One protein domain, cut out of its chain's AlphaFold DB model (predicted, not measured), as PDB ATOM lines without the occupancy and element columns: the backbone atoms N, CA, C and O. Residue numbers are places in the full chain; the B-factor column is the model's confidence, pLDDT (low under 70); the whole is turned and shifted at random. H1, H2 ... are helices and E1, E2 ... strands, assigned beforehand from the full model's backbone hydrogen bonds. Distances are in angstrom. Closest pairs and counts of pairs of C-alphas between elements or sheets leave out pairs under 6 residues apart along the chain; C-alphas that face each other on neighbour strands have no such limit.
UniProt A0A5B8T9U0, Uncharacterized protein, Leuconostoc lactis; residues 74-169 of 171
ATOM      1  N   GLY A  74      24.688  -9.499  48.004       95.38
ATOM      2  CA  GLY A  74      23.240  -9.362  48.111       95.38
ATOM      3  C   GLY A  74      22.511 -10.204  47.075       95.38
ATOM      4  O   GLY A  74      23.049 -10.501  46.003       95.38
ATOM      5  N   HIS A  75      21.299 -10.599  47.442       97.88
ATOM      6  CA  HIS A  75      20.333 -11.205  46.540       97.88
ATOM      7  C   HIS A  75      19.727 -10.111  45.658       97.88
ATOM      8  O   HIS A  75      19.649  -8.955  46.074       97.88
ATOM      9  N   VAL A  76      19.323 -10.467  44.442       97.75
ATOM     10  CA  VAL A  76      18.728  -9.523  43.490       97.75
ATOM     11  C   VAL A  76      17.305  -9.948  43.177       97.75
ATOM     12  O   VAL A  76      17.051 -11.136  42.976       97.75
ATOM     13  N   TYR A  77      16.405  -8.970  43.116       97.62
ATOM     14  CA  TYR A  77      15.025  -9.154  42.700       97.62
ATOM     15  C   TYR A  77      14.651  -8.133  41.620       97.62
ATOM     16  O   TYR A  77      14.589  -6.928  41.874       97.62
ATOM     17  N   ASP A  78      14.454  -8.622  40.400       95.62
ATOM     18  CA  ASP A  78      13.989  -7.846  39.253       95.62
ATOM     19  C   ASP A  78      12.458  -7.859  39.201       95.62
ATOM     20  O   ASP A  78      11.835  -8.889  38.958       95.62
ATOM     21  N   MET A  79      11.848  -6.693  39.434       91.44
ATOM     22  CA  MET A  79      10.393  -6.522  39.441       91.44
ATOM     23  C   MET A  79       9.850  -5.931  38.125       91.44
ATOM     24  O   MET A  79       8.898  -5.141  38.157       91.44
ATOM     25  N   GLY A  80      10.466  -6.246  36.977       82.44
ATOM     26  CA  GLY A  80       9.928  -5.931  35.642       82.44
ATOM     27  C   GLY A  80       9.930  -4.441  35.288       82.44
ATOM     28  O   GLY A  80       9.118  -3.978  34.492       82.44
ATOM     29  N   GLY A  81      10.820  -3.669  35.906       83.19
ATOM     30  CA  GLY A  81      10.945  -2.227  35.665       83.19
ATOM     31  C   GLY A  81      11.968  -1.548  36.565       83.19
ATOM     32  O   GLY A  81      12.454  -0.462  36.262       83.19
ATOM     33  N   SER A  82      12.326  -2.187  37.675       93.69
ATOM     34  CA  SER A  82      13.487  -1.803  38.469       93.69
ATOM     35  C   SER A  82      14.057  -3.037  39.151       93.69
ATOM     36  O   SER A  82      13.318  -3.967  39.484       93.69
ATOM     37  N   VAL A  83      15.367  -3.011  39.361       96.62
ATOM     38  CA  VAL A  83      16.129  -4.112  39.941       96.62
ATOM     39  C   VAL A  83      16.537  -3.713  41.351       96.62
ATOM     40  O   VAL A  83      17.095  -2.633  41.548       96.62
ATOM     41  N   TYR A  84      16.260  -4.574  42.324       97.75
ATOM     42  CA  TYR A  84      16.488  -4.297  43.741       97.75
ATOM     43  C   TYR A  84      17.474  -5.291  44.344       97.75
ATOM     44  O   TYR A  84      17.456  -6.479  44.013       97.75
ATOM     45  N   ILE A  85      18.284  -4.828  45.292       97.62
ATOM     46  CA  ILE A  85      18.844  -5.706  46.310       97.62
ATOM     47  C   ILE A  85      17.696  -6.103  47.232       97.62
ATOM     48  O   ILE A  85      16.960  -5.255  47.731       97.62
ATOM     49  N   THR A  86      17.542  -7.402  47.455       98.00
ATOM     50  CA  THR A  86      16.581  -7.928  48.423       98.00
ATOM     51  C   THR A  86      17.297  -8.501  49.637       98.00
ATOM     52  O   THR A  86      18.368  -9.111  49.535       98.00
ATOM     53  N   SER A  87      16.692  -8.296  50.806       97.75
ATOM     54  CA  SER A  87      17.086  -8.966  52.047       97.75
ATOM     55  C   SER A  87      16.566 -10.404  52.150       97.75
ATOM     56  O   SER A  87      17.038 -11.147  53.005       97.75
ATOM     57  N   TRP A  88      15.622 -10.810  51.295       98.19
ATOM     58  CA  TRP A  88      15.045 -12.151  51.313       98.19
ATOM     59  C   TRP A  88      15.951 -13.156  50.612       98.19
ATOM     60  O   TRP A  88      16.392 -12.954  49.481       98.19
ATOM     61  N   SER A  89      16.180 -14.275  51.283       97.56
ATOM     62  CA  SER A  89      16.777 -15.468  50.700       97.56
ATOM     63  C   SER A  89      15.734 -16.298  49.936       97.56
ATOM     64  O   SER A  89      14.524 -16.086  50.043       97.56
ATOM     65  N   LYS A  90      16.188 -17.339  49.221       97.31
ATOM     66  CA  LYS A  90      15.281 -18.344  48.631       97.31
ATOM     67  C   LYS A  90      14.368 -18.990  49.669       97.31
ATOM     68  O   LYS A  90      13.219 -19.285  49.364       97.31
ATOM     69  N   THR A  91      14.873 -19.224  50.876       97.81
ATOM     70  CA  THR A  91      14.093 -19.834  51.954       97.81
ATOM     71  C   THR A  91      12.960 -18.913  52.395       97.81
ATOM     72  O   THR A  91      11.843 -19.385  52.580       97.81
ATOM     73  N   ASP A  92      13.219 -17.608  52.489       98.44
ATOM     74  CA  ASP A  92      12.197 -16.618  52.850       98.44
ATOM     75  C   ASP A  92      11.097 -16.551  51.789       98.44
ATOM     76  O   ASP A  92       9.915 -16.574  52.126       98.44
ATOM     77  N   LEU A  93      11.475 -16.588  50.505       98.38
ATOM     78  CA  LEU A  93      10.521 -16.684  49.398       98.38
ATOM     79  C   LEU A  93       9.665 -17.951  49.489       98.38
ATOM     80  O   LEU A  93       8.446 -17.868  49.363       98.38
ATOM     81  N   ILE A  94      10.281 -19.116  49.726       98.56
ATOM     82  CA  ILE A  94       9.559 -20.392  49.858       98.56
ATOM     83  C   ILE A  94       8.578 -20.343  51.031       98.56
ATOM     84  O   ILE A  94       7.440 -20.790  50.889       98.56
ATOM     85  N   ASN A  95       9.008 -19.823  52.180       98.62
ATOM     86  CA  ASN A  95       8.157 -19.707  53.361       98.62
ATOM     87  C   ASN A  95       6.979 -18.771  53.084       98.62
ATOM     88  O   ASN A  95       5.834 -19.174  53.266       98.62
ATOM     89  N   TRP A  96       7.244 -17.591  52.517       98.50
ATOM     90  CA  TRP A  96       6.195 -16.664  52.107       98.50
ATOM     91  C   TRP A  96       5.209 -17.299  51.120       98.50
ATOM     92  O   TRP A  96       4.003 -17.156  51.289       98.50
ATOM     93  N   ALA A  97       5.690 -18.029  50.111       98.44
ATOM     94  CA  ALA A  97       4.826 -18.636  49.102       98.44
ATOM     95  C   ALA A  97       3.917 -19.722  49.699       98.44
ATOM     96  O   ALA A  97       2.755 -19.842  49.301       98.44
ATOM     97  N   LYS A  98       4.418 -20.486  50.680       98.50
ATOM     98  CA  LYS A  98       3.614 -21.446  51.451       98.50
ATOM     99  C   LYS A  98       2.560 -20.732  52.294       98.50
ATOM    100  O   LYS A  98       1.389 -21.098  52.215       98.50
ATOM    101  N   ASP A  99       2.959 -19.705  53.039       98.31
ATOM    102  CA  ASP A  99       2.056 -18.934  53.900       98.31
ATOM    103  C   ASP A  99       0.952 -18.261  53.078       98.31
ATOM    104  O   ASP A  99      -0.229 -18.407  53.381       98.31
ATOM    105  N   TYR A 100       1.326 -17.615  51.971       98.19
ATOM    106  CA  TYR A 100       0.399 -17.008  51.024       98.19
ATOM    107  C   TYR A 100      -0.562 -18.038  50.418       98.19
ATOM    108  O   TYR A 100      -1.766 -17.795  50.337       98.19
ATOM    109  N   SER A 101      -0.064 -19.210  50.014       97.38
ATOM    110  CA  SER A 101      -0.902 -20.248  49.399       97.38
ATOM    111  C   SER A 101      -1.965 -20.790  50.353       97.38
ATOM    112  O   SER A 101      -3.057 -21.129  49.888       97.38
ATOM    113  N   ASN A 102      -1.665 -20.797  51.656       97.62
ATOM    114  CA  ASN A 102      -2.561 -21.220  52.730       97.62
ATOM    115  C   ASN A 102      -3.574 -20.145  53.161       97.62
ATOM    116  O   ASN A 102      -4.462 -20.448  53.959       97.62
ATOM    117  N   LEU A 103      -3.467 -18.906  52.663       97.31
ATOM    118  CA  LEU A 103      -4.440 -17.861  52.978       97.31
ATOM    119  C   LEU A 103      -5.840 -18.226  52.457       97.31
ATOM    120  O   LEU A 103      -5.965 -18.770  51.351       97.31
ATOM    121  N   PRO A 104      -6.905 -17.857  53.194       96.44
ATOM    122  CA  PRO A 104      -8.256 -17.858  52.658       96.44
ATOM    123  C   PRO A 104      -8.337 -17.037  51.371       96.44
ATOM    124  O   PRO A 104      -7.691 -15.998  51.230       96.44
ATOM    125  N   GLU A 105      -9.186 -17.470  50.442       93.12
ATOM    126  CA  GLU A 105      -9.342 -16.817  49.138       93.12
ATOM    127  C   GLU A 105      -9.663 -15.317  49.267       93.12
ATOM    128  O   GLU A 105      -9.095 -14.500  48.548       93.12
ATOM    129  N   SER A 106     -10.494 -14.928  50.240       93.25
ATOM    130  CA  SER A 106     -10.835 -13.523  50.518       93.25
ATOM    131  C   SER A 106      -9.644 -12.658  50.928       93.25
ATOM    132  O   SER A 106      -9.662 -11.443  50.710       93.25
ATOM    133  N   ASP A 107      -8.631 -13.267  51.541       95.44
ATOM    134  CA  ASP A 107      -7.463 -12.566  52.067       95.44
ATOM    135  C   ASP A 107      -6.389 -12.412  50.989       95.44
ATOM    136  O   ASP A 107      -5.654 -11.424  50.995       95.44
ATOM    137  N   LYS A 108      -6.366 -13.310  49.991       96.12
ATOM    138  CA  LYS A 108      -5.476 -13.194  48.829       96.12
ATOM    139  C   LYS A 108      -5.706 -11.893  48.060       96.12
ATOM    140  O   LYS A 108      -4.732 -11.223  47.742       96.12
ATOM    141  N   TYR A 109      -6.947 -11.444  47.870       95.12
ATOM    142  CA  TYR A 109      -7.257 -10.154  47.215       95.12
ATOM    143  C   TYR A 109      -6.788  -8.907  47.991       95.12
ATOM    144  O   TYR A 109      -6.867  -7.787  47.493       95.12
ATOM    145  N   LYS A 110      -6.339  -9.064  49.241       94.25
ATOM    146  CA  LYS A 110      -5.823  -7.968  50.082       94.25
ATOM    147  C   LYS A 110      -4.344  -8.140  50.414       94.25
ATOM    148  O   LYS A 110      -3.789  -7.332  51.155       94.25
ATOM    149  N   ALA A 111      -3.725  -9.207  49.920       96.94
ATOM    150  CA  ALA A 111      -2.357  -9.537  50.241       96.94
ATOM    151  C   ALA A 111      -1.387  -8.561  49.568       96.94
ATOM    152  O   ALA A 111      -1.569  -8.134  48.425       96.94
ATOM    153  N   SER A 112      -0.322  -8.246  50.292       96.94
ATOM    154  CA  SER A 112       0.774  -7.416  49.814       96.94
ATOM    155  C   SER A 112       2.078  -7.878  50.439       96.94
ATOM    156  O   SER A 112       2.091  -8.332  51.583       96.94
ATOM    157  N   THR A 113       3.176  -7.722  49.716       97.06
ATOM    158  CA  THR A 113       4.525  -7.995  50.208       97.06
ATOM    159  C   THR A 113       5.523  -7.134  49.450       97.06
ATOM    160  O   THR A 113       5.286  -6.750  48.308       97.06
ATOM    161  N   ASN A 114       6.646  -6.803  50.074       96.19
ATOM    162  CA  ASN A 114       7.733  -6.083  49.412       96.19
ATOM    163  C   ASN A 114       8.897  -6.993  49.014       96.19
ATOM    164  O   ASN A 114       9.889  -6.511  48.464       96.19
ATOM    165  N   PHE A 115       8.799  -8.290  49.325       97.06
ATOM    166  CA  PHE A 115       9.848  -9.276  49.079       97.06
ATOM    167  C   PHE A 115      11.224  -8.825  49.587       97.06
ATOM    168  O   PHE A 115      12.231  -9.042  48.920       97.06
ATOM    169  N   GLY A 116      11.274  -8.125  50.727       96.56
ATOM    170  CA  GLY A 116      12.524  -7.640  51.315       96.56
ATOM    171  C   GLY A 116      13.173  -6.464  50.583       96.56
ATOM    172  O   GLY A 116      14.357  -6.215  50.818       96.56
ATOM    173  N   THR A 117      12.428  -5.776  49.711       96.75
ATOM    174  CA  THR A 117      12.853  -4.589  48.949       96.75
ATOM    175  C   THR A 117      12.117  -3.324  49.413       96.75
ATOM    176  O   THR A 117      11.225  -3.374  50.264       96.75
ATOM    177  N   SER A 118      12.458  -2.174  48.828       94.06
ATOM    178  CA  SER A 118      11.752  -0.903  49.038       94.06
ATOM    179  C   SER A 118      10.437  -0.771  48.252       94.06
ATOM    180  O   SER A 118       9.689   0.179  48.488       94.06
ATOM    181  N   LYS A 119      10.115  -1.711  47.350       94.44
ATOM    182  CA  LYS A 119       8.893  -1.691  46.533       94.44
ATOM    183  C   LYS A 119       7.904  -2.755  46.996       94.44
ATOM    184  O   LYS A 119       8.250  -3.924  47.124       94.44
ATOM    185  N   THR A 120       6.648  -2.359  47.181       95.00
ATOM    186  CA  THR A 120       5.556  -3.281  47.514       95.00
ATOM    187  C   THR A 120       4.847  -3.769  46.255       95.00
ATOM    188  O   THR A 120       4.463  -2.975  45.397       95.00
ATOM    189  N   VAL A 121       4.622  -5.078  46.183       94.06
ATOM    190  CA  VAL A 121       3.710  -5.744  45.252       94.06
ATOM    191  C   VAL A 121       2.451  -6.105  46.029       94.06
ATOM    192  O   VAL A 121       2.520  -6.703  47.102       94.06
ATOM    193  N   SER A 122       1.297  -5.709  45.508       94.56
ATOM    194  CA  SER A 122       0.003  -6.002  46.125       94.56
ATOM    195  C   SER A 122      -0.915  -6.608  45.087       94.56
ATOM    196  O   SER A 122      -0.865  -6.218  43.921       94.56
ATOM    197  N   ASN A 123      -1.762  -7.526  45.531       93.81
ATOM    198  CA  ASN A 123      -2.951  -7.874  44.776       93.81
ATOM    199  C   ASN A 123      -3.945  -6.713  44.828       93.81
ATOM    200  O   ASN A 123      -3.862  -5.831  45.692       93.81
ATOM    201  N   ASP A 124      -4.896  -6.726  43.906       88.81
ATOM    202  CA  ASP A 124      -6.024  -5.816  43.937       88.81
ATOM    203  C   ASP A 124      -7.316  -6.557  44.318       88.81
ATOM    204  O   ASP A 124      -7.352  -7.771  44.524       88.81
ATOM    205  N   ARG A 125      -8.405  -5.797  44.470       84.69
ATOM    206  CA  ARG A 125      -9.685  -6.329  44.961       84.69
ATOM    207  C   ARG A 125     -10.353  -7.328  44.009       84.69
ATOM    208  O   ARG A 125     -11.289  -7.994  44.442       84.69
ATOM    209  N   LEU A 126      -9.946  -7.374  42.745       88.75
ATOM    210  CA  LEU A 126     -10.538  -8.199  41.689       88.75
ATOM    211  C   LEU A 126      -9.529  -9.170  41.068       88.75
ATOM    212  O   LEU A 126      -9.941 -10.142  40.438       88.75
ATOM    213  N   ASP A 127      -8.238  -8.932  41.264       91.62
ATOM    214  CA  ASP A 127      -7.146  -9.687  40.685       91.62
ATOM    215  C   ASP A 127      -6.060  -9.989  41.725       91.62
ATOM    216  O   ASP A 127      -5.429  -9.114  42.324       91.62
ATOM    217  N   LYS A 128      -5.827 -11.287  41.904       94.12
ATOM    218  CA  LYS A 128      -4.783 -11.857  42.758       94.12
ATOM    219  C   LYS A 128      -3.599 -12.423  41.968       94.12
ATOM    220  O   LYS A 128      -2.693 -13.015  42.556       94.12
ATOM    221  N   SER A 129      -3.615 -12.277  40.640       93.12
ATOM    222  CA  SER A 129      -2.650 -12.880  39.721       93.12
ATOM    223  C   SER A 129      -1.212 -12.481  40.040       93.12
ATOM    224  O   SER A 129      -0.323 -13.326  39.957       93.12
ATOM    225  N   ALA A 130      -0.987 -11.238  40.479       92.31
ATOM    226  CA  ALA A 130       0.340 -10.725  40.793       92.31
ATOM    227  C   ALA A 130       1.069 -11.601  41.825       92.31
ATOM    228  O   ALA A 130       2.189 -12.042  41.570       92.31
ATOM    229  N   LEU A 131       0.439 -11.898  42.966       96.94
ATOM    230  CA  LEU A 131       1.048 -12.744  43.995       96.94
ATOM    231  C   LEU A 131       0.789 -14.241  43.768       96.94
ATOM    232  O   LEU A 131       1.648 -15.042  44.134       96.94
ATOM    233  N   ASP A 132      -0.320 -14.634  43.125       97.25
ATOM    234  CA  ASP A 132      -0.593 -16.041  42.781       97.25
ATOM    235  C   ASP A 132       0.467 -16.610  41.827       97.25
ATOM    236  O   ASP A 132       0.974 -17.711  42.051       97.25
ATOM    237  N   VAL A 133       0.839 -15.858  40.784       96.06
ATOM    238  CA  VAL A 133       1.866 -16.274  39.819       96.06
ATOM    239  C   VAL A 133       3.229 -16.386  40.500       96.06
ATOM    240  O   VAL A 133       3.921 -17.385  40.302       96.06
ATOM    241  N   ILE A 134       3.591 -15.417  41.349       97.00
ATOM    242  CA  ILE A 134       4.869 -15.445  42.074       97.00
ATOM    243  C   ILE A 134       4.908 -16.628  43.044       97.00
ATOM    244  O   ILE A 134       5.866 -17.399  43.028       97.00
ATOM    245  N   ALA A 135       3.873 -16.810  43.868       98.06
ATOM    246  CA  ALA A 135       3.814 -17.909  44.828       98.06
ATOM    247  C   ALA A 135       3.889 -19.269  44.127       98.06
ATOM    248  O   ALA A 135       4.658 -20.134  44.547       98.06
ATOM    249  N   LYS A 136       3.155 -19.438  43.019       98.19
ATOM    250  CA  LYS A 136       3.212 -20.658  42.213       98.19
ATOM    251  C   LYS A 136       4.618 -20.916  41.673       98.19
ATOM    252  O   LYS A 136       5.132 -22.013  41.867       98.19
ATOM    253  N   ALA A 137       5.253 -19.922  41.054       97.88
ATOM    254  CA  ALA A 137       6.602 -20.068  40.510       97.88
ATOM    255  C   ALA A 137       7.629 -20.431  41.598       97.88
ATOM    256  O   ALA A 137       8.435 -21.339  41.405       97.88
ATOM    257  N   VAL A 138       7.550 -19.804  42.780       98.06
ATOM    258  CA  VAL A 138       8.413 -20.146  43.924       98.06
ATOM    259  C   VAL A 138       8.209 -21.592  44.379       98.06
ATOM    260  O   VAL A 138       9.190 -22.296  44.625       98.06
ATOM    261  N   LEU A 139       6.957 -22.046  44.502       97.94
ATOM    262  CA  LEU A 139       6.644 -23.416  44.922       97.94
ATOM    263  C   LEU A 139       7.050 -24.459  43.874       97.94
ATOM    264  O   LEU A 139       7.486 -25.546  44.248       97.94
ATOM    265  N   ASP A 140       6.983 -24.103  42.591       98.06
ATOM    266  CA  ASP A 140       7.472 -24.915  41.472       98.06
ATOM    267  C   ASP A 140       9.020 -24.876  41.361       98.06
ATOM    268  O   ASP A 140       9.613 -25.586  40.549       98.06
ATOM    269  N   GLY A 141       9.698 -24.079  42.201       96.69
ATOM    270  CA  GLY A 141      11.157 -23.939  42.237       96.69
ATOM    271  C   GLY A 141      11.736 -23.018  41.157       96.69
ATOM    272  O   GLY A 141      12.962 -22.934  41.010       96.69
ATOM    273  N   ASP A 142      10.888 -22.306  40.418       96.81
ATOM    274  CA  ASP A 142      11.270 -21.385  39.354       96.81
ATOM    275  C   ASP A 142      11.452 -19.955  39.878       96.81
ATOM    276  O   ASP A 142      10.618 -19.065  39.734       96.81
ATOM    277  N   PHE A 143      12.608 -19.726  40.495       96.25
ATOM    278  CA  PHE A 143      12.993 -18.403  40.991       96.25
ATOM    279  C   PHE A 143      13.377 -17.428  39.872       96.25
ATOM    280  O   PHE A 143      13.369 -16.217  40.081       96.25
ATOM    281  N   ARG A 144      13.757 -17.932  38.691       92.94
ATOM    282  CA  ARG A 144      14.260 -17.076  37.612       92.94
ATOM    283  C   ARG A 144      13.134 -16.374  36.874       92.94
ATOM    284  O   ARG A 144      13.314 -15.213  36.526       92.94
ATOM    285  N   SER A 145      11.990 -17.030  36.668       93.38
ATOM    286  CA  SER A 145      10.839 -16.383  36.018       93.38
ATOM    287  C   SER A 145      10.257 -15.226  36.826       93.38
ATOM    288  O   SER A 145       9.693 -14.308  36.239       93.38
ATOM    289  N   ILE A 146      10.460 -15.220  38.146       94.88
ATOM    290  CA  ILE A 146      10.079 -14.105  39.025       94.88
ATOM    291  C   ILE A 146      11.208 -13.084  39.231       94.88
ATOM    292  O   ILE A 146      11.102 -12.244  40.119       94.88
ATOM    293  N   GLY A 147      12.312 -13.185  38.484       95.56
ATOM    294  CA  GLY A 147      13.415 -12.227  38.553       95.56
ATOM    295  C   GLY A 147      14.310 -12.345  39.791       95.56
ATOM    296  O   GLY A 147      15.034 -11.399  40.099       95.56
ATOM    297  N   TYR A 148      14.295 -13.469  40.517       97.62
ATOM    298  CA  TYR A 148      15.161 -13.669  41.684       97.62
ATOM    299  C   TYR A 148      16.509 -14.312  41.324       97.62
ATOM    300  O   TYR A 148      16.581 -15.357  40.669       97.62
ATOM    301  N   TYR A 149      17.587 -13.740  41.866       97.50
ATOM    302  CA  TYR A 149      18.958 -14.230  41.720       97.50
ATOM    303  C   TYR A 149      19.665 -14.258  43.073       97.50
ATOM    304  O   TYR A 149      19.554 -13.335  43.882       97.50
ATOM    305  N   ASN A 150      20.470 -15.295  43.314       97.06
ATOM    306  CA  ASN A 150      21.154 -15.443  44.599       97.06
ATOM    307  C   ASN A 150      22.252 -14.397  44.809       97.06
ATOM    308  O   ASN A 150      22.623 -14.130  45.951       97.06
ATOM    309  N   THR A 151      22.816 -13.853  43.732       96.88
ATOM    310  CA  THR A 151      23.900 -12.873  43.804       96.88
ATOM    311  C   THR A 151      23.794 -11.852  42.679       96.88
ATOM    312  O   THR A 151      23.342 -12.179  41.582       96.88
ATOM    313  N   VAL A 152      24.323 -10.648  42.913       97.00
ATOM    314  CA  VAL A 152      24.517  -9.623  41.866       97.00
ATOM    315  C   VAL A 152      25.339 -10.162  40.691       97.00
ATOM    316  O   VAL A 152      25.054  -9.865  39.533       97.00
ATOM    317  N   LYS A 153      26.333 -11.011  40.976       95.94
ATOM    318  CA  LYS A 153      27.112 -11.712  39.952       95.94
ATOM    319  C   LYS A 153      26.229 -12.600  39.072       95.94
ATOM    320  O   LYS A 153      26.337 -12.521  37.856       95.94
ATOM    321  N   GLU A 154      25.377 -13.433  39.670       95.69
ATOM    322  CA  GLU A 154      24.471 -14.315  38.923       95.69
ATOM    323  C   GLU A 154      23.509 -13.506  38.044       95.69
ATOM    324  O   GLU A 154      23.317 -13.854  36.882       95.69
ATOM    325  N   PHE A 155      22.961 -12.409  38.578       95.94
ATOM    326  CA  PHE A 155      22.102 -11.495  37.826       95.94
ATOM    327  C   PHE A 155      22.804 -10.950  36.576       95.94
ATOM    328  O   PHE A 155      22.272 -11.085  35.479       95.94
ATOM    329  N   ASN A 156      24.012 -10.401  36.726       94.44
ATOM    330  CA  ASN A 156      24.758  -9.784  35.624       94.44
ATOM    331  C   ASN A 156      25.305 -10.802  34.603       94.44
ATOM    332  O   ASN A 156      25.504 -10.462  33.444       94.44
ATOM    333  N   GLN A 157      25.532 -12.053  35.017       91.69
ATOM    334  CA  GLN A 157      25.940 -13.140  34.117       91.69
ATOM    335  C   GLN A 157      24.783 -13.705  33.281       91.69
ATOM    336  O   GLN A 157      25.028 -14.482  32.358       91.69
ATOM    337  N   ASN A 158      23.531 -13.366  33.601       90.62
ATOM    338  CA  ASN A 158      22.403 -13.738  32.760       90.62
ATOM    339  C   ASN A 158      22.492 -12.957  31.435       90.62
ATOM    340  O   ASN A 158      22.550 -11.730  31.484       90.62
ATOM    341  N   PRO A 159      22.457 -13.621  30.262       87.88
ATOM    342  CA  PRO A 159      22.522 -12.944  28.967       87.88
ATOM    343  C   PRO A 159      21.488 -11.827  28.785       87.88
ATOM    344  O   PRO A 159      21.796 -10.824  28.151       87.88
ATOM    345  N   ALA A 160      20.294 -11.964  29.374       87.75
ATOM    346  CA  ALA A 160      19.249 -10.937  29.314       87.75
ATOM    347  C   ALA A 160      19.630  -9.633  30.043       87.75
ATOM    348  O   ALA A 160      19.081  -8.580  29.741       87.75
ATOM    349  N   ASN A 161      20.587  -9.710  30.970       90.19
ATOM    350  CA  ASN A 161      21.039  -8.607  31.817       90.19
ATOM    351  C   ASN A 161      22.522  -8.281  31.584       90.19
ATOM    352  O   ASN A 161      23.134  -7.551  32.373       90.19
ATOM    353  N   SER A 162      23.124  -8.846  30.530       83.06
ATOM    354  CA  SER A 162      24.501  -8.531  30.175       83.06
ATOM    355  C   SER A 162      24.598  -7.052  29.800       83.06
ATOM    356  O   SER A 162      23.736  -6.509  29.113       83.06
ATOM    357  N   GLY A 163      25.613  -6.369  30.326       85.69
ATOM    358  CA  GLY A 163      25.751  -4.920  30.171       85.69
ATOM    359  C   GLY A 163      24.903  -4.080  31.136       85.69
ATOM    360  O   GLY A 163      25.036  -2.858  31.118       85.69
ATOM    361  N   PHE A 164      24.107  -4.681  32.032       92.94
ATOM    362  CA  PHE A 164      23.443  -3.929  33.103       92.94
ATOM    363  C   PHE A 164      24.478  -3.368  34.083       92.94
ATOM    364  O   PHE A 164      25.305  -4.118  34.614       92.94
ATOM    365  N   ASN A 165      24.425  -2.064  34.359       95.19
ATOM    366  CA  ASN A 165      25.322  -1.423  35.311       95.19
ATOM    367  C   ASN A 165      24.930  -1.796  36.757       95.19
ATOM    368  O   ASN A 165      23.861  -1.408  37.219       95.19
ATOM    369  N   PRO A 166      25.784  -2.493  37.532       94.50
ATOM    370  CA  PRO A 166      25.427  -2.951  38.873       94.50
ATOM    371  C   PRO A 166      25.159  -1.828  39.886       94.50
ATOM    372  O   PRO A 166      24.574  -2.099  40.932       94.50
ATOM    373  N   ASP A 167      25.583  -0.589  39.610       95.31
ATOM    374  CA  ASP A 167      25.234   0.566  40.455       95.31
ATOM    375  C   ASP A 167      23.763   0.963  40.358       95.31
ATOM    376  O   ASP A 167      23.251   1.595  41.280       95.31
ATOM    377  N   ASP A 168      23.092   0.588  39.268       96.12
ATOM    378  CA  ASP A 168      21.694   0.939  39.028       96.12
ATOM    379  C   ASP A 168      20.742   0.008  39.801       96.12
ATOM    380  O   ASP A 168      19.526   0.199  39.790       96.12
ATOM    381  N   ILE A 169      21.285  -0.998  40.501       96.25
ATOM    382  CA  ILE A 169      20.515  -1.833  41.420       96.25
ATOM    383  C   ILE A 169      20.166  -1.010  42.664       96.25
ATOM    384  O   ILE A 169      21.041  -0.580  43.424       96.25
TER     385      ILE A 169
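Overview. This is residues 74 to 169 of the 171 residues of an uncharacterized protein of Leuconostoc lactis (UniProt A0A5B8T9U0). Two helices, H1 and H3, cross at a steep angle in one half of an elongated body, and the small two-stranded hairpin E1 and E2 lies between them and H4, near one end of the long axis. Short H2 lies toward the other end, and between H2 and H3 the long loop of residues 109 to 128 folds back on itself. The printed part has 96 residues, with named elements in the order E1, E2, H1, H2, H3, H4; the sheet order is E1 - E2, antiparallel. The class is mostly helix, with 33 residues in named helices and 8 in named strands; under half of the 96 printed residues are in named elements. The whole is compact, with a radius of gyration of the C-alphas of 13.6 A, and spans 42 by 22 by 21 A.

Along the chain. Strand E1 is residues 75 to 78, 10.2 A long, and begins at C-alpha 75 at (20.333, -11.205, 46.540). Strand E2 is residues 83 to 86, 9.3 A long. Helix H1, residues 90 to 101, is the longest at 12 residues and 16.3 A, and starts at C-alpha 90 at (15.281, -18.344, 48.631). Helix H2 is residues 105 to 108, 5.3 A long. Helix H3 is residues 129 to 139, 15.0 A long. Helix H4 is residues 152 to 157, 8.6 A long, and ends at C-alpha 157 at (25.940, -13.140, 34.117).

Arrangement. E1 and E2 are a hairpin of antiparallel neighbours, their directions at 146 degrees. N 77 and O 84 are 2.8 A apart and N 84 and O 77 are 2.9 A apart, within hydrogen-bond range. Residues 76 to 77 of E1 also pair antiparallel with residues 148 to 149. E1 and H4 have 3 pairs of C-alphas within 8 A, the closest being those of Val 76 and Val 152 at 6.0 A. E2 and H4 are only just apart, at 8.2 A. H1 and H3 touch, the closest C-alphas being those of Ala 97 and Ala 135 at 4.5 A. They stand at a steep tilt of 55 degrees, opposite ways. H1 and H2 are close but not clearly touching, the C-alphas of Tyr 100 and Lys 108 being 7.3 A apart. In H1 and H4 every O i to N i+4 pair is within hydrogen-bond range; in H3, 6 of 7 are, and H2 is too short for such a pair.

Size, cuts and confidence. The two C-alphas farthest apart, those of Pro 104 and Gly 163, are 42.8 A apart. The printed part has no cut. The links H2 to H3, of 20 residues, and H3 to H4, of 12, are long. In the first of these, residues 112 to 113 pair antiparallel with residues 121 to 122. Mean pLDDT of the printed part is 95.1, and no printed residue is under 70.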